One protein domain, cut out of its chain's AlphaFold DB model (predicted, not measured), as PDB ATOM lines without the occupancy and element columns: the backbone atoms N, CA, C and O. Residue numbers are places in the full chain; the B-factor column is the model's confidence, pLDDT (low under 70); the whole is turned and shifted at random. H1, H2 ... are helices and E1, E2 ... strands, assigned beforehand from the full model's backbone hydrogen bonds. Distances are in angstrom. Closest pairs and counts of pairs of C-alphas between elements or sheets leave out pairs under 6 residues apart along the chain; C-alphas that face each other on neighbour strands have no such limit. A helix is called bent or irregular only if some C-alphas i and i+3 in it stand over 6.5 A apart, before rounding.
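What this domain is: This is residues 15 to 144 of the 146 residues of an uncharacterized protein of Sandaracinaceae bacterium (UniProt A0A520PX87). Helix H3 sits in the middle of this domain, with the long, narrow hairpin of E1 and E2 on one side, short H2 on the other, and the long helix H1 running past both H3 and E1. H4, a single turn, sits by H3 across from H1, and the hairpin's turn end reaches beyond H3. The printed part has 130 residues with four named helices and two named strands, in the order H1, H2, H3, E1, E2, H4; the sheet E1 - E2 is antiparallel, and the class is mixed, helices and strands. It is compact, with a radius of gyration of the C-alphas of 14.3 A, and elongated, spanning 43 by 27 by 23 A.

How they stand to each other: E1, residues 99 to 107, and E2, residues 110 to 118, form an antiparallel hairpin at 154 degrees; N 103 and O 114 are 2.8 A apart and N 112 and O 105 2.9 A, within hydrogen-bond range. H3, residues 79 to 94, comes closest to E2 at the C-alphas of Cys 79 and Ile 115, 5.1 A apart. H1, residues 15 to 41, comes closest to E1 at the C-alphas of Leu 28 and Pro 100, 6.1 A apart. H3, the hub, touches H1 at a steep tilt of 43 degrees, the same way; H1 does so with residues 28 to 40 alone, and the closest C-alphas, of Thr 32 and Cys 84, are 4.7 A apart. H2, residues 68 to 74, only just touches H1, about perpendicular at 86 degrees, with 3 pairs of C-alphas within 8 A, the closest those of Asn 35 and Val 68, 5.9 A. H4, residues 127 to 130, touches H3, the closest C-alphas being those of Cys 79 and Ser 128, 5.7 A; H4 and H1 are apart. Every O i to N i+4 pair is within hydrogen-bond range in H2 and H3, and 21 of 23 are in H1; H4 is too short for such a pair.

Where its parts are: E1 is 25.5 A long and E2 24.4 A. H1 begins at C-alpha 15, (99.206, 34.072, 69.546), and is 40.8 A long; it is irregular, C-alphas 15 and 18 being 7.8 A apart, with a kink of 32 degrees near residue 22. H2 measures 10.1 A, H3 21.4 A and H4 4.9 A, ending at C-alpha 130, (108.675, 9.320, 88.716).

The domain as a whole: The C-alphas farthest apart, of Ser 15 and Asp 44, are 44.3 A apart. The printed part has no cut. The link H1 to H2, residues 42 to 67, is long; residues 131 to 144 hold no named element. Mean pLDDT of the printed part is 92.8, with residues 60 to 62, 135 to 136 and 142 to 144 under 70.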
ATOM      1  N   SER A  15      99.944  34.049  70.821       90.06
ATOM      2  CA  SER A  15      99.206  34.072  69.546       90.06
ATOM      3  C   SER A  15      99.550  32.895  68.623       90.06
ATOM      4  O   SER A  15      98.752  32.537  67.762       90.06
ATOM      5  N   GLU A  16     100.720  32.277  68.796       92.12
ATOM      6  CA  GLU A  16     101.196  31.148  67.988       92.12
ATOM      7  C   GLU A  16     100.768  29.797  68.568       92.12
ATOM      8  O   GLU A  16     101.039  28.760  67.956       92.12
ATOM      9  N   ARG A  17     100.114  29.782  69.736       90.38
ATOM     10  CA  ARG A  17      99.905  28.575  70.545       90.38
ATOM     11  C   ARG A  17      99.309  27.420  69.749       90.38
ATOM     12  O   ARG A  17      99.891  26.347  69.710       90.38
ATOM     13  N   ALA A  18      98.212  27.655  69.032       92.88
ATOM     14  CA  ALA A  18      97.545  26.602  68.265       92.88
ATOM     15  C   ALA A  18      98.452  25.980  67.183       92.88
ATOM     16  O   ALA A  18      98.389  24.780  66.929       92.88
ATOM     17  N   SER A  19      99.299  26.785  66.532       95.31
ATOM     18  CA  SER A  19     100.284  26.273  65.568       95.31
ATOM     19  C   SER A  19     101.449  25.561  66.259       95.31
ATOM     20  O   SER A  19     101.853  24.489  65.815       95.31
ATOM     21  N   SER A  20     101.912  26.112  67.382       94.56
ATOM     22  CA  SER A  20     102.990  25.565  68.203       94.56
ATOM     23  C   SER A  20     102.614  24.191  68.756       94.56
ATOM     24  O   SER A  20     103.396  23.264  68.648       94.56
ATOM     25  N   GLU A  21     101.382  24.005  69.226       95.50
ATOM     26  CA  GLU A  21     100.861  22.725  69.728       95.50
ATOM     27  C   GLU A  21     100.793  21.638  68.648       95.50
ATOM     28  O   GLU A  21     101.158  20.485  68.890       95.50
ATOM     29  N   ARG A  22     100.367  21.995  67.429       96.75
ATOM     30  CA  ARG A  22     100.367  21.051  66.302       96.75
ATOM     31  C   ARG A  22     101.783  20.604  65.950       96.75
ATOM     32  O   ARG A  22     102.003  19.417  65.717       96.75
ATOM     33  N   VAL A  23     102.728  21.544  65.935       97.25
ATOM     34  CA  VAL A  23     104.141  21.255  65.664       97.25
ATOM     35  C   VAL A  23     104.779  20.479  66.814       97.25
ATOM     36  O   VAL A  23     105.480  19.511  66.551       97.25
ATOM     37  N   LEU A  24     104.466  20.807  68.068       96.38
ATOM     38  CA  LEU A  24     104.951  20.103  69.257       96.38
ATOM     39  C   LEU A  24     104.628  18.611  69.179       96.38
ATOM     40  O   LEU A  24     105.509  17.777  69.354       96.38
ATOM     41  N   GLY A  25     103.393  18.261  68.809       97.88
ATOM     42  CA  GLY A  25     103.019  16.862  68.602       97.88
ATOM     43  C   GLY A  25     103.857  16.150  67.529       97.88
ATOM     44  O   GLY A  25     104.129  14.959  67.659       97.88
ATOM     45  N   VAL A  26     104.279  16.855  66.473       98.19
ATOM     46  CA  VAL A  26     105.175  16.298  65.442       98.19
ATOM     47  C   VAL A  26     106.588  16.116  65.991       98.19
ATOM     48  O   VAL A  26     107.159  15.045  65.804       98.19
ATOM     49  N   LEU A  27     107.122  17.115  66.700       97.69
ATOM     50  CA  LEU A  27     108.458  17.059  67.302       97.69
ATOM     51  C   LEU A  27     108.577  15.899  68.297       97.69
ATOM     52  O   LEU A  27     109.521  15.120  68.217       97.69
ATOM     53  N   LEU A  28     107.573  15.705  69.158       98.56
ATOM     54  CA  LEU A  28     107.539  14.600  70.125       98.56
ATOM     55  C   LEU A  28     107.565  13.226  69.446       98.56
ATOM     56  O   LEU A  28     108.272  12.311  69.879       98.56
ATOM     57  N   ARG A  29     106.805  13.070  68.356       98.62
ATOM     58  CA  ARG A  29     106.818  11.835  67.561       98.62
ATOM     59  C   ARG A  29     108.153  11.634  66.850       98.62
ATOM     60  O   ARG A  29     108.617  10.501  66.788       98.62
ATOM     61  N   ALA A  30     108.776  12.702  66.354       98.44
ATOM     62  CA  ALA A  30     110.090  12.638  65.719       98.44
ATOM     63  C   ALA A  30     111.181  12.211  66.715       98.44
ATOM     64  O   ALA A  30     111.924  11.274  66.424       98.44
ATOM     65  N   LEU A  31     111.221  12.808  67.913       98.56
ATOM     66  CA  LEU A  31     112.160  12.416  68.968       98.56
ATOM     67  C   LEU A  31     111.930  10.965  69.418       98.56
ATOM     68  O   LEU A  31     112.874  10.192  69.550       98.56
ATOM     69  N   THR A  32     110.668  10.552  69.572       98.88
ATOM     70  CA  THR A  32     110.336   9.151  69.890       98.88
ATOM     71  C   THR A  32     110.820   8.198  68.800       98.88
ATOM     72  O   THR A  32     111.374   7.151  69.118       98.88
ATOM     73  N   ALA A  33     110.646   8.544  67.522       98.75
ATOM     74  CA  ALA A  33     111.117   7.719  66.411       98.75
ATOM     75  C   ALA A  33     112.649   7.590  66.396       98.75
ATOM     76  O   ALA A  33     113.159   6.489  66.201       98.75
ATOM     77  N   ALA A  34     113.377   8.678  66.673       98.50
ATOM     78  CA  ALA A  34     114.830   8.639  66.833       98.50
ATOM     79  C   ALA A  34     115.249   7.738  68.011       98.50
ATOM     80  O   ALA A  34     116.126   6.889  67.868       98.50
ATOM     81  N   ASN A  35     114.558   7.845  69.149       98.81
ATOM     82  CA  ASN A  35     114.806   7.000  70.318       98.81
ATOM     83  C   ASN A  35     114.477   5.519  70.059       98.81
ATOM     84  O   ASN A  35     115.176   4.640  70.557       98.81
ATOM     85  N   VAL A  36     113.445   5.219  69.263       98.81
ATOM     86  CA  VAL A  36     113.132   3.849  68.822       98.81
ATOM     87  C   VAL A  36     114.293   3.270  68.016       98.81
ATOM     88  O   VAL A  36     114.686   2.132  68.265       98.81
ATOM     89  N   GLU A  37     114.851   4.038  67.080       98.62
ATOM     90  CA  GLU A  37     115.992   3.594  66.275       98.62
ATOM     91  C   GLU A  37     117.237   3.355  67.136       98.62
ATOM     92  O   GLU A  37     117.885   2.309  67.025       98.62
ATOM     93  N   TYR A  38     117.517   4.262  68.075       98.62
ATOM     94  CA  TYR A  38     118.600   4.083  69.038       98.62
ATOM     95  C   TYR A  38     118.436   2.786  69.844       98.62
ATOM     96  O   TYR A  38     119.347   1.964  69.894       98.62
ATOM     97  N   LEU A  39     117.257   2.541  70.426       98.69
ATOM     98  CA  LEU A  39     117.017   1.355  71.259       98.69
ATOM     99  C   LEU A  39     116.997   0.038  70.471       98.69
ATOM    100  O   LEU A  39     117.258  -1.015  71.050       98.69
ATOM    101  N   ARG A  40     116.684   0.067  69.170       98.44
ATOM    102  CA  ARG A  40     116.797  -1.110  68.290       98.44
ATOM    103  C   ARG A  40     118.247  -1.468  67.990       98.44
ATOM    104  O   ARG A  40     118.561  -2.648  67.868       98.44
ATOM    105  N   THR A  41     119.108  -0.462  67.871       98.31
ATOM    106  CA  THR A  41     120.538  -0.631  67.579       98.31
ATOM    107  C   THR A  41     121.390  -0.816  68.840       98.31
ATOM    108  O   THR A  41     122.497  -1.333  68.742       98.31
ATOM    109  N   HIS A  42     120.854  -0.483  70.021       98.31
ATOM    110  CA  HIS A  42     121.509  -0.591  71.332       98.31
ATOM    111  C   HIS A  42     120.623  -1.370  72.317       98.31
ATOM    112  O   HIS A  42     120.053  -0.819  73.264       98.31
ATOM    113  N   ALA A  43     120.455  -2.671  72.071       95.75
ATOM    114  CA  ALA A  43     119.553  -3.520  72.857       95.75
ATOM    115  C   ALA A  43     119.947  -3.629  74.349       95.75
ATOM    116  O   ALA A  43     119.093  -3.886  75.207       95.75
ATOM    117  N   ASP A  44     121.225  -3.412  74.658       97.12
ATOM    118  CA  ASP A  44     121.830  -3.434  75.989       97.12
ATOM    119  C   ASP A  44     121.682  -2.115  76.764       97.12
ATOM    120  O   ASP A  44     121.908  -2.105  77.977       97.12
ATOM    121  N   ALA A  45     121.235  -1.031  76.115       97.94
ATOM    122  CA  ALA A  45     120.954   0.231  76.792       97.94
ATOM    123  C   ALA A  45     120.046  -0.008  78.019       97.94
ATOM    124  O   ALA A  45     119.089  -0.797  77.942       97.94
ATOM    125  N   PRO A  46     120.310   0.634  79.170       98.12
ATOM    126  CA  PRO A  46     119.518   0.411  80.369       98.12
ATOM    127  C   PRO A  46     118.094   0.939  80.177       98.12
ATOM    128  O   PRO A  46     117.846   1.854  79.395       98.12
ATOM    129  N   ARG A  47     117.143   0.378  80.931       98.38
ATOM    130  CA  ARG A  47     115.781   0.919  80.955       98.38
ATOM    131  C   ARG A  47     115.760   2.287  81.636       98.38
ATOM    132  O   ARG A  47     116.434   2.424  82.652       98.38
ATOM    133  N   LEU A  48     114.925   3.227  81.198       98.56
ATOM    134  CA  LEU A  48     114.818   4.594  81.725       98.56
ATOM    135  C   LEU A  48     114.789   4.622  83.260       98.56
ATOM    136  O   LEU A  48     115.648   5.216  83.906       98.56
ATOM    137  N   TYR A  49     113.851   3.888  83.865       98.56
ATOM    138  CA  TYR A  49     113.693   3.845  85.324       98.56
ATOM    139  C   TYR A  49     114.807   3.100  86.072       98.56
ATOM    140  O   TYR A  49     114.843   3.118  87.301       98.56
ATOM    141  N   ARG A  50     115.721   2.445  85.355       98.12
ATOM    142  CA  ARG A  50     116.900   1.757  85.901       98.12
ATOM    143  C   ARG A  50     118.220   2.401  85.469       98.12
ATOM    144  O   ARG A  50     119.264   1.977  85.944       98.12
ATOM    145  N   ALA A  51     118.183   3.422  84.616       97.62
ATOM    146  CA  ALA A  51     119.362   4.054  84.032       97.62
ATOM    147  C   ALA A  51     120.077   5.029  84.983       97.62
ATOM    148  O   ALA A  51     121.129   5.557  84.648       97.62
ATOM    149  N   GLY A  52     119.502   5.309  86.157       97.44
ATOM    150  CA  GLY A  52     120.052   6.286  87.102       97.44
ATOM    151  C   GLY A  52     119.826   7.750  86.702       97.44
ATOM    152  O   GLY A  52     120.288   8.642  87.406       97.44
ATOM    153  N   VAL A  53     119.080   7.994  85.622       97.75
ATOM    154  CA  VAL A  53     118.696   9.328  85.148       97.75
ATOM    155  C   VAL A  53     117.723   9.996  86.129       97.75
ATOM    156  O   VAL A  53     116.973   9.327  86.855       97.75
ATOM    157  N   ARG A  54     117.748  11.331  86.183       97.50
ATOM    158  CA  ARG A  54     116.845  12.158  86.997       97.50
ATOM    159  C   ARG A  54     116.175  13.248  86.174       97.50
ATOM    160  O   ARG A  54     116.717  13.704  85.173       97.50
ATOM    161  N   TYR A  55     115.010  13.686  86.636       96.06
ATOM    162  CA  TYR A  55     114.384  14.882  86.094       96.06
ATOM    163  C   TYR A  55     115.206  16.122  86.446       96.06
ATOM    164  O   TYR A  55     115.522  16.355  87.617       96.06
ATOM    165  N   GLN A  56     115.479  16.955  85.447       93.00
ATOM    166  CA  GLN A  56     116.063  18.274  85.632       93.00
ATOM    167  C   GLN A  56     115.520  19.226  84.571       93.00
ATOM    168  O   GLN A  56     115.894  19.124  83.412       93.00
ATOM    169  N   ALA A  57     114.677  20.172  84.989       86.75
ATOM    170  CA  ALA A  57     114.173  21.214  84.101       86.75
ATOM    171  C   ALA A  57     115.326  22.024  83.496       86.75
ATOM    172  O   ALA A  57     116.211  22.487  84.233       86.75
ATOM    173  N   GLU A  58     115.264  22.258  82.190       81.31
ATOM    174  CA  GLU A  58     116.190  23.164  81.535       81.31
ATOM    175  C   GLU A  58     116.003  24.611  81.999       81.31
ATOM    176  O   GLU A  58     114.946  25.039  82.483       81.31
ATOM    177  N   ARG A  59     117.090  25.383  81.912       72.50
ATOM    178  CA  ARG A  59     117.069  26.805  82.246       72.50
ATOM    179  C   ARG A  59     116.774  27.607  80.990       72.50
ATOM    180  O   ARG A  59     117.536  27.572  80.025       72.50
ATOM    181  N   TRP A  60     115.729  28.426  81.069       65.38
ATOM    182  CA  TRP A  60     115.413  29.423  80.051       65.38
ATOM    183  C   TRP A  60     116.655  30.269  79.686       65.38
ATOM    184  O   TRP A  60     117.408  30.650  80.592       65.38
ATOM    185  N   PRO A  61     116.889  30.604  78.399       65.50
ATOM    186  CA  PRO A  61     116.015  30.417  77.232       65.50
ATOM    187  C   PRO A  61     116.299  29.162  76.396       65.50
ATOM    188  O   PRO A  61     115.830  29.090  75.261       65.50
ATOM    189  N   ARG A  62     117.132  28.233  76.873       68.81
ATOM    190  CA  ARG A  62     117.515  27.062  76.078       68.81
ATOM    191  C   ARG A  62     116.598  25.888  76.410       68.81
ATOM    192  O   ARG A  62     116.257  25.708  77.573       68.81
ATOM    193  N   GLU A  63     116.197  25.190  75.358       77.25
ATOM    194  CA  GLU A  63     115.417  23.956  75.389       77.25
ATOM    195  C   GLU A  63     116.070  23.038  74.348       77.25
ATOM    196  O   GLU A  63     115.966  23.281  73.137       77.25
ATOM    197  N   TYR A  64     116.881  22.092  74.813       89.31
ATOM    198  CA  TYR A  64     117.558  21.095  73.996       89.31
ATOM    199  C   TYR A  64     116.853  19.759  74.148       89.31
ATOM    200  O   TYR A  64     116.823  19.162  75.211       89.31
ATOM    201  N   TRP A  65     116.309  19.274  73.041       93.94
ATOM    202  CA  TRP A  65     115.588  18.011  73.022       93.94
ATOM    203  C   TRP A  65     116.579  16.873  72.839       93.94
ATOM    204  O   TRP A  65     117.162  16.729  71.758       93.94
ATOM    205  N   LYS A  66     116.757  16.068  73.882       95.56
ATOM    206  CA  LYS A  66     117.791  15.043  73.956       95.56
ATOM    207  C   LYS A  66     117.246  13.666  73.618       95.56
ATOM    208  O   LYS A  66     116.177  13.232  74.055       95.56
ATOM    209  N   GLY A  67     118.032  12.933  72.837       97.81
ATOM    210  CA  GLY A  67     117.812  11.507  72.624       97.81
ATOM    211  C   GLY A  67     118.224  10.670  73.840       97.81
ATOM    212  O   GLY A  67     118.764  11.181  74.825       97.81
ATOM    213  N   VAL A  68     118.019   9.353  73.752       98.38
ATOM    214  CA  VAL A  68     118.421   8.406  74.813       98.38
ATOM    215  C   VAL A  68     119.913   8.513  75.150       98.38
ATOM    216  O   VAL A  68     120.262   8.582  76.325       98.38
ATOM    217  N   GLU A  69     120.788   8.542  74.141       97.56
ATOM    218  CA  GLU A  69     122.247   8.571  74.325       97.56
ATOM    219  C   GLU A  69     122.715   9.786  75.135       97.56
ATOM    220  O   GLU A  69     123.440   9.651  76.120       97.56
ATOM    221  N   GLU A  70     122.258  10.977  74.750       97.00
ATOM    222  CA  GLU A  70     122.640  12.224  75.409       97.00
ATOM    223  C   GLU A  70     122.058  12.300  76.826       97.00
ATOM    224  O   GLU A  70     122.769  12.627  77.774       97.00
ATOM    225  N   THR A  71     120.804  11.870  77.010       97.75
ATOM    226  CA  THR A  71     120.174  11.788  78.338       97.75
ATOM    227  C   THR A  71     120.939  10.843  79.277       97.75
ATOM    228  O   THR A  71     121.088  11.126  80.470       97.75
ATOM    229  N   LEU A  72     121.440   9.715  78.758       97.94
ATOM    230  CA  LEU A  72     122.289   8.783  79.507       97.94
ATOM    231  C   LEU A  72     123.621   9.424  79.907       97.94
ATOM    232  O   LEU A  72     124.025   9.299  81.064       97.94
ATOM    233  N   SER A  73     124.275  10.115  78.971       97.19
ATOM    234  CA  SER A  73     125.544  10.813  79.203       97.19
ATOM    235  C   SER A  73     125.408  11.899  80.278       97.19
ATOM    236  O   SER A  73     126.185  11.940  81.236       97.19
ATOM    237  N   ASP A  74     124.370  12.728  80.174       96.00
ATOM    238  CA  ASP A  74     124.096  13.823  81.110       96.00
ATOM    239  C   ASP A  74     123.618  13.328  82.479       96.00
ATOM    240  O   ASP A  74     123.757  14.017  83.494       96.00
ATOM    241  N   ARG A  75     123.044  12.119  82.523       97.00
ATOM    242  CA  ARG A  75     122.329  11.546  83.677       97.00
ATOM    243  C   ARG A  75     121.097  12.355  84.094       97.00
ATOM    244  O   ARG A  75     120.564  12.157  85.192       97.00
ATOM    245  N   HIS A  76     120.604  13.228  83.221       96.56
ATOM    246  CA  HIS A  76     119.372  13.975  83.428       96.56
ATOM    247  C   HIS A  76     118.668  14.311  82.110       96.56
ATOM    248  O   HIS A  76     119.302  14.432  81.063       96.56
ATOM    249  N   GLY A  77     117.360  14.526  82.196       95.75
ATOM    250  CA  GLY A  77     116.517  15.048  81.120       95.75
ATOM    251  C   GLY A  77     115.292  15.741  81.706       95.75
ATOM    252  O   GLY A  77     115.022  15.612  82.908       95.75
ATOM    253  N   ASP A  78     114.561  16.484  80.892       94.50
ATOM    254  CA  ASP A  78     113.292  17.089  81.291       94.50
ATOM    255  C   ASP A  78     112.091  16.333  80.694       94.50
ATOM    256  O   ASP A  78     112.119  15.106  80.578       94.50
ATOM    257  N   CYS A  79     110.955  16.994  80.467       96.06
ATOM    258  CA  CYS A  79     109.716  16.255  80.250       96.06
ATOM    259  C   CYS A  79     109.634  15.559  78.892       96.06
ATOM    260  O   CYS A  79     109.169  14.417  78.831       96.06
ATOM    261  N   GLU A  80     110.080  16.205  77.822       97.19
ATOM    262  CA  GLU A  80     110.117  15.641  76.479       97.19
ATOM    263  C   GLU A  80     111.130  14.507  76.379       97.19
ATOM    264  O   GLU A  80     110.781  13.453  75.846       97.19
ATOM    265  N   ASP A  81     112.319  14.666  76.965       98.19
ATOM    266  CA  ASP A  81     113.396  13.679  76.915       98.19
ATOM    267  C   ASP A  81     112.912  12.354  77.508       98.19
ATOM    268  O   ASP A  81     112.939  11.286  76.882       98.19
ATOM    269  N   LEU A  82     112.393  12.441  78.736       98.62
ATOM    270  CA  LEU A  82     112.013  11.285  79.535       98.62
ATOM    271  C   LEU A  82     110.739  10.626  78.990       98.62
ATOM    272  O   LEU A  82     110.649   9.396  78.961       98.62
ATOM    273  N   ALA A  83     109.758  11.409  78.532       98.75
ATOM    274  CA  ALA A  83     108.532  10.864  77.949       98.75
ATOM    275  C   ALA A  83     108.783  10.210  76.582       98.75
ATOM    276  O   ALA A  83     108.320   9.090  76.353       98.75
ATOM    277  N   CYS A  84     109.543  10.856  75.693       98.88
ATOM    278  CA  CYS A  84     109.859  10.304  74.376       98.88
ATOM    279  C   CYS A  84     110.747   9.058  74.477       98.88
ATOM    280  O   CYS A  84     110.519   8.096  73.738       98.88
ATOM    281  N   TRP A  85     111.719   9.017  75.399       98.81
ATOM    282  CA  TRP A  85     112.452   7.780  75.691       98.81
ATOM    283  C   TRP A  85     111.496   6.701  76.204       98.81
ATOM    284  O   TRP A  85     111.452   5.611  75.630       98.81
ATOM    285  N   ARG A  86     110.657   6.986  77.208       98.81
ATOM    286  CA  ARG A  86     109.753   5.964  77.756       98.81
ATOM    287  C   ARG A  86     108.800   5.390  76.705       98.81
ATOM    288  O   ARG A  86     108.606   4.175  76.666       98.81
ATOM    289  N   CYS A  87     108.254   6.225  75.820       98.88
ATOM    290  CA  CYS A  87     107.471   5.761  74.674       98.88
ATOM    291  C   CYS A  87     108.269   4.804  73.785       98.88
ATOM    292  O   CYS A  87     107.770   3.734  73.437       98.88
ATOM    293  N   ALA A  88     109.512   5.152  73.448       98.88
ATOM    294  CA  ALA A  88     110.367   4.299  72.632       98.88
ATOM    295  C   ALA A  88     110.643   2.937  73.293       98.88
ATOM    296  O   ALA A  88     110.616   1.914  72.610       98.88
ATOM    297  N   GLU A  89     110.834   2.884  74.615       98.69
ATOM    298  CA  GLU A  89     110.994   1.611  75.330       98.69
ATOM    299  C   GLU A  89     109.754   0.732  75.253       98.69
ATOM    300  O   GLU A  89     109.865  -0.461  74.973       98.69
ATOM    301  N   LEU A  90     108.585   1.323  75.507       98.81
ATOM    302  CA  LEU A  90     107.298   0.636  75.445       98.81
ATOM    303  C   LEU A  90     107.074   0.041  74.049       98.81
ATOM    304  O   LEU A  90     106.666  -1.112  73.922       98.81
ATOM    305  N   ILE A  91     107.430   0.788  73.005       98.75
ATOM    306  CA  ILE A  91     107.333   0.336  71.615       98.75
ATOM    307  C   ILE A  91     108.314  -0.808  71.336       98.75
ATOM    308  O   ILE A  91     107.903  -1.860  70.850       98.75
ATOM    309  N   VAL A  92     109.606  -0.617  71.619       98.69
ATOM    310  CA  VAL A  92     110.669  -1.546  71.196       98.69
ATOM    311  C   VAL A  92     110.709  -2.810  72.048       98.69
ATOM    312  O   VAL A  92     110.917  -3.897  71.516       98.69
ATOM    313  N   ARG A  93     110.529  -2.685  73.365       98.12
ATOM    314  CA  ARG A  93     110.756  -3.781  74.321       98.12
ATOM    315  C   ARG A  93     109.477  -4.499  74.732       98.12
ATOM    316  O   ARG A  93     109.557  -5.627  75.204       98.12
ATOM    317  N   GLU A  94     108.328  -3.841  74.609       98.00
ATOM    318  CA  GLU A  94     107.046  -4.350  75.117       98.00
ATOM    319  C   GLU A  94     105.973  -4.445  74.016       98.00
ATOM    320  O   GLU A  94     104.905  -5.000  74.250       98.00
ATOM    321  N   GLY A  95     106.242  -3.939  72.804       98.25
ATOM    322  CA  GLY A  95     105.277  -3.940  71.697       98.25
ATOM    323  C   GLY A  95     104.061  -3.035  71.933       98.25
ATOM    324  O   GLY A  95     103.050  -3.155  71.240       98.25
ATOM    325  N   VAL A  96     104.136  -2.126  72.908       98.62
ATOM    326  CA  VAL A  96     103.044  -1.235  73.305       98.62
ATOM    327  C   VAL A  96     103.103   0.049  72.482       98.62
ATOM    328  O   VAL A  96     104.103   0.762  72.484       98.62
ATOM    329  N   ARG A  97     101.996   0.387  71.807       97.75
ATOM    330  CA  ARG A  97     101.846   1.629  71.025       97.75
ATOM    331  C   ARG A  97     101.609   2.841  71.932       97.75
ATOM    332  O   ARG A  97     100.523   3.411  71.946       97.75
ATOM    333  N   ALA A  98     102.609   3.181  72.734       98.38
ATOM    334  CA  ALA A  98     102.587   4.355  73.592       98.38
ATOM    335  C   ALA A  98     102.858   5.633  72.791       98.38
ATOM    336  O   ALA A  98     103.640   5.627  71.841       98.38
ATOM    337  N   GLU A  99     102.250   6.742  73.204       98.50
ATOM    338  CA  GLU A  99     102.380   8.031  72.525       98.50
ATOM    339  C   GLU A  99     102.834   9.132  73.487       98.50
ATOM    340  O   GLU A  99     102.266   9.248  74.579       98.50
ATOM    341  N   PRO A 100     103.803   9.979  73.097       98.62
ATOM    342  CA  PRO A 100     104.115  11.178  73.857       98.62
ATOM    343  C   PRO A 100     103.013  12.213  73.619       98.62
ATOM    344  O   PRO A 100     102.649  12.526  72.481       98.62
ATOM    345  N   VAL A 101     102.464  12.753  74.699       98.31
ATOM    346  CA  VAL A 101     101.402  13.760  74.647       98.31
ATOM    347  C   VAL A 101     101.722  14.895  75.594       98.31
ATOM    348  O   VAL A 101     102.358  14.698  76.625       98.31
ATOM    349  N   PHE A 102     101.249  16.092  75.271       97.00
ATOM    350  CA  PHE A 102     101.415  17.247  76.137       97.00
ATOM    351  C   PHE A 102     100.120  17.563  76.881       97.00
ATOM    352  O   PHE A 102      99.008  17.432  76.364       97.00
ATOM    353  N   ARG A 103     100.285  18.039  78.106       93.69
ATOM    354  CA  ARG A 103      99.303  18.846  78.826       93.69
ATOM    355  C   ARG A 103      99.838  20.268  78.876       93.69
ATOM    356  O   ARG A 103     101.045  20.475  78.805       93.69
ATOM    357  N   TYR A 104      98.957  21.245  79.029       89.19
ATOM    358  CA  TYR A 104      99.384  22.615  79.273       89.19
ATOM    359  C   TYR A 104      98.680  23.185  80.492       89.19
ATOM    360  O   TYR A 104      97.578  22.772  80.860       89.19
ATOM    361  N   ARG A 105      99.325  24.170  81.106       86.31
ATOM    362  CA  ARG A 105      98.711  25.033  82.111       86.31
ATOM    363  C   ARG A 105      99.167  26.466  81.913       86.31
ATOM    364  O   ARG A 105     100.236  26.714  81.359       86.31
ATOM    365  N   ARG A 106      98.388  27.414  82.427       84.12
ATOM    366  CA  ARG A 106      98.780  28.823  82.440       84.12
ATOM    367  C   ARG A 106      99.541  29.174  83.710       84.12
ATOM    368  O   ARG A 106      99.079  28.893  84.812       84.12
ATOM    369  N   VAL A 107     100.685  29.833  83.543       80.38
ATOM    370  CA  VAL A 107     101.473  30.430  84.626       80.38
ATOM    371  C   VAL A 107     101.668  31.909  84.297       80.38
ATOM    372  O   VAL A 107     102.515  32.288  83.493       80.38
ATOM    373  N   GLY A 108     100.839  32.770  84.895       82.06
ATOM    374  CA  GLY A 108     100.779  34.179  84.496       82.06
ATOM    375  C   GLY A 108     100.277  34.318  83.056       82.06
ATOM    376  O   GLY A 108      99.188  33.846  82.739       82.06
ATOM    377  N   ARG A 109     101.068  34.962  82.188       81.94
ATOM    378  CA  ARG A 109     100.762  35.123  80.753       81.94
ATOM    379  C   ARG A 109     101.351  34.020  79.866       81.94
ATOM    380  O   ARG A 109     101.149  34.071  78.659       81.94
ATOM    381  N   LEU A 110     102.076  33.059  80.442       79.81
ATOM    382  CA  LEU A 110     102.727  31.986  79.694       79.81
ATOM    383  C   LEU A 110     101.906  30.696  79.743       79.81
ATOM    384  O   LEU A 110     101.354  30.335  80.788       79.81
ATOM    385  N   SER A 111     101.879  29.987  78.618       85.00
ATOM    386  CA  SER A 111     101.459  28.589  78.543       85.00
ATOM    387  C   SER A 111     102.685  27.703  78.754       85.00
ATOM    388  O   SER A 111     103.665  27.827  78.028       85.00
ATOM    389  N   VAL A 112     102.640  26.842  79.767       87.12
ATOM    390  CA  VAL A 112     103.717  25.899  80.092       87.12
ATOM    391  C   VAL A 112     103.247  24.505  79.724       87.12
ATOM    392  O   VAL A 112     102.192  24.072  80.202       87.12
ATOM    393  N   TYR A 113     104.026  23.827  78.888       92.25
ATOM    394  CA  TYR A 113     103.771  22.454  78.486       92.25
ATOM    395  C   TYR A 113     104.403  21.469  79.467       92.25
ATOM    396  O   TYR A 113     105.410  21.758  80.105       92.25
ATOM    397  N   HIS A 114     103.760  20.319  79.617       94.69
ATOM    398  CA  HIS A 114     104.280  19.173  80.350       94.69
ATOM    399  C   HIS A 114     104.029  17.924  79.523       94.69
ATOM    400  O   HIS A 114     102.876  17.644  79.173       94.69
ATOM    401  N   ILE A 115     105.091  17.199  79.196       97.62
ATOM    402  CA  ILE A 115     105.018  16.014  78.346       97.62
ATOM    403  C   ILE A 115     104.898  14.758  79.210       97.62
ATOM    404  O   ILE A 115     105.591  14.594  80.213       97.62
ATOM    405  N   VAL A 116     103.983  13.875  78.821       98.38
ATOM    406  CA  VAL A 116     103.674  12.609  79.492       98.38
ATOM    407  C   VAL A 116     103.465  11.501  78.464       98.38
ATOM    408  O   VAL A 116     103.289  11.758  77.271       98.38
ATOM    409  N   VAL A 117     103.448  10.255  78.927       98.81
ATOM    410  CA  VAL A 117     103.184   9.081  78.095       98.81
ATOM    411  C   VAL A 117     101.703   8.727  78.169       98.81
ATOM    412  O   VAL A 117     101.148   8.609  79.261       98.81
ATOM    413  N   ARG A 118     101.063   8.512  77.018       98.75
ATOM    414  CA  ARG A 118      99.718   7.937  76.914       98.75
ATOM    415  C   ARG A 118      99.791   6.497  76.424       98.75
ATOM    416  O   ARG A 118     100.358   6.225  75.367       98.75
ATOM    417  N   LEU A 119      99.189   5.589  77.185       98.62
ATOM    418  CA  LEU A 119      99.042   4.181  76.825       98.62
ATOM    419  C   LEU A 119      97.817   3.963  75.912       98.62
ATOM    420  O   LEU A 119      96.921   4.813  75.892       98.62
ATOM    421  N   PRO A 120      97.731   2.828  75.188       98.38
ATOM    422  CA  PRO A 120      96.597   2.532  74.303       98.38
ATOM    423  C   PRO A 120      95.225   2.526  74.992       98.38
ATOM    424  O   PRO A 120      94.220   2.827  74.359       98.38
ATOM    425  N   ASP A 121      95.182   2.207  76.288       97.62
ATOM    426  CA  ASP A 121      93.964   2.225  77.109       97.62
ATOM    427  C   ASP A 121      93.614   3.624  77.659       97.62
ATOM    428  O   ASP A 121      92.668   3.779  78.430       97.62
ATOM    429  N   GLY A 122      94.377   4.652  77.279       97.69
ATOM    430  CA  GLY A 122      94.187   6.035  77.707       97.69
ATOM    431  C   GLY A 122      94.821   6.384  79.053       97.69
ATOM    432  O   GLY A 122      94.815   7.563  79.422       97.69
ATOM    433  N   ARG A 123      95.408   5.422  79.783       98.19
ATOM    434  CA  ARG A 123      96.159   5.728  81.009       98.19
ATOM    435  C   ARG A 123      97.364   6.611  80.701       98.19
ATOM    436  O   ARG A 123      97.961   6.541  79.627       98.19
ATOM    437  N   ILE A 124      97.715   7.437  81.685       98.25
ATOM    438  CA  ILE A 124      98.834   8.369  81.607       98.25
ATOM    439  C   ILE A 124      99.922   7.944  82.583       98.25
ATOM    440  O   ILE A 124      99.659   7.759  83.769       98.25
ATOM    441  N   GLU A 125     101.137   7.837  82.069       98.19
ATOM    442  CA  GLU A 125     102.360   7.637  82.836       98.19
ATOM    443  C   GLU A 125     103.178   8.934  82.785       98.19
ATOM    444  O   GLU A 125     103.289   9.568  81.735       98.19
ATOM    445  N   ASP A 126     103.718   9.358  83.930       97.81
ATOM    446  CA  ASP A 126     104.520  10.580  84.059       97.81
ATOM    447  C   ASP A 126     105.953  10.217  84.489       97.81
ATOM    448  O   ASP A 126     106.240  10.088  85.692       97.81
ATOM    449  N   PRO A 127     106.867  10.014  83.518       98.19
ATOM    450  CA  PRO A 127     108.254   9.679  83.816       98.19
ATOM    451  C   PRO A 127     108.973  10.786  84.586       98.19
ATOM    452  O   PRO A 127     109.769  10.492  85.473       98.19
ATOM    453  N   SER A 128     108.650  12.053  84.315       97.12
ATOM    454  CA  SER A 128     109.257  13.203  84.995       97.12
ATOM    455  C   SER A 128     108.933  13.208  86.483       97.12
ATOM    456  O   SER A 128     109.827  13.353  87.316       97.12
ATOM    457  N   ALA A 129     107.661  12.998  86.839       95.81
ATOM    458  CA  ALA A 129     107.241  12.863  88.232       95.81
ATOM    459  C   ALA A 129     107.927  11.671  88.914       95.81
ATOM    460  O   ALA A 129     108.427  11.801  90.030       95.81
ATOM    461  N   THR A 130     108.010  10.535  88.217       97.31
ATOM    462  CA  THR A 130     108.675   9.320  88.716       97.31
ATOM    463  C   THR A 130     110.174   9.536  88.960       97.31
ATOM    464  O   THR A 130     110.734   8.985  89.905       97.31
ATOM    465  N   LEU A 131     110.823  10.369  88.142       97.31
ATOM    466  CA  LEU A 131     112.268  10.611  88.167       97.31
ATOM    467  C   LEU A 131     112.690  11.873  88.937       97.31
ATOM    468  O   LEU A 131     113.874  12.220  88.921       97.31
ATOM    469  N   GLY A 132     111.767  12.527  89.651       95.12
ATOM    470  CA  GLY A 132     112.098  13.563  90.638       95.12
ATOM    471  C   GLY A 132     111.513  14.955  90.393       95.12
ATOM    472  O   GLY A 132     111.913  15.901  91.070       95.12
ATOM    473  N   MET A 133     110.566  15.123  89.466       92.69
ATOM    474  CA  MET A 133     109.870  16.401  89.300       92.69
ATOM    475  C   MET A 133     109.019  16.737  90.539       92.69
ATOM    476  O   MET A 133     108.178  15.954  90.981       92.69
ATOM    477  N   SER A 134     109.212  17.944  91.080       84.12
ATOM    478  CA  SER A 134     108.493  18.444  92.260       84.12
ATOM    479  C   SER A 134     106.974  18.492  92.050       84.12
ATOM    480  O   SER A 134     106.491  18.865  90.975       84.12
ATOM    481  N   ARG A 135     106.203  18.224  93.116       68.94
ATOM    482  CA  ARG A 135     104.748  18.448  93.126       68.94
ATOM    483  C   ARG A 135     104.465  19.920  92.821       68.94
ATOM    484  O   ARG A 135     104.843  20.799  93.585       68.94
ATOM    485  N   GLY A 136     103.817  20.174  91.687       65.69
ATOM    486  CA  GLY A 136     103.544  21.525  91.196       65.69
ATOM    487  C   GLY A 136     104.280  21.901  89.911       65.69
ATOM    488  O   GLY A 136     103.959  22.958  89.377       65.69
ATOM    489  N   GLY A 137     105.174  21.058  89.375       70.06
ATOM    490  CA  GLY A 137     105.840  21.257  88.078       70.06
ATOM    491  C   GLY A 137     106.779  22.469  88.034       70.06
ATOM    492  O   GLY A 137     107.221  22.963  89.070       70.06
ATOM    493  N   VAL A 138     107.064  22.976  86.828       70.81
ATOM    494  CA  VAL A 138     107.957  24.132  86.611       70.81
ATOM    495  C   VAL A 138     107.429  25.397  87.305       70.81
ATOM    496  O   VAL A 138     106.271  25.785  87.129       70.81
ATOM    497  N   THR A 139     108.280  26.063  88.085       71.38
ATOM    498  CA  THR A 139     107.947  27.258  88.881       71.38
ATOM    499  C   THR A 139     108.148  28.575  88.115       71.38
ATOM    500  O   THR A 139     108.920  28.638  87.162       71.38
ATOM    501  N   ARG A 140     107.527  29.680  88.574       70.94
ATOM    502  CA  ARG A 140     107.766  31.037  88.019       70.94
ATOM    503  C   ARG A 140     109.248  31.419  87.993       70.94
ATOM    504  O   ARG A 140     109.704  31.991  87.013       70.94
ATOM    505  N   ARG A 141     109.997  31.060  89.041       71.12
ATOM    506  CA  ARG A 141     111.442  31.311  89.140       71.12
ATOM    507  C   ARG A 141     112.221  30.605  88.026       71.12
ATOM    508  O   ARG A 141     113.128  31.200  87.461       71.12
ATOM    509  N   GLN A 142     111.860  29.363  87.703       69.44
ATOM    510  CA  GLN A 142     112.487  28.604  86.610       69.44
ATOM    511  C   GLN A 142     112.146  29.178  85.228       69.44
ATOM    512  O   GLN A 142     112.954  29.077  84.315       69.44
ATOM    513  N   LEU A 143     110.993  29.839  85.101       69.88
ATOM    514  CA  LEU A 143     110.564  30.546  83.890       69.88
ATOM    515  C   LEU A 143     111.122  31.976  83.782       69.88
ATOM    516  O   LEU A 143     110.725  32.709  82.882       69.88
ATOM    517  N   GLY A 144     111.970  32.416  84.720       66.94
ATOM    518  CA  GLY A 144     112.475  33.794  84.746       66.94
ATOM    519  C   GLY A 144     111.400  34.857  85.024       66.94
ATOM    520  O   GLY A 144     111.614  36.024  84.729       66.94
TER     521      GLY A 144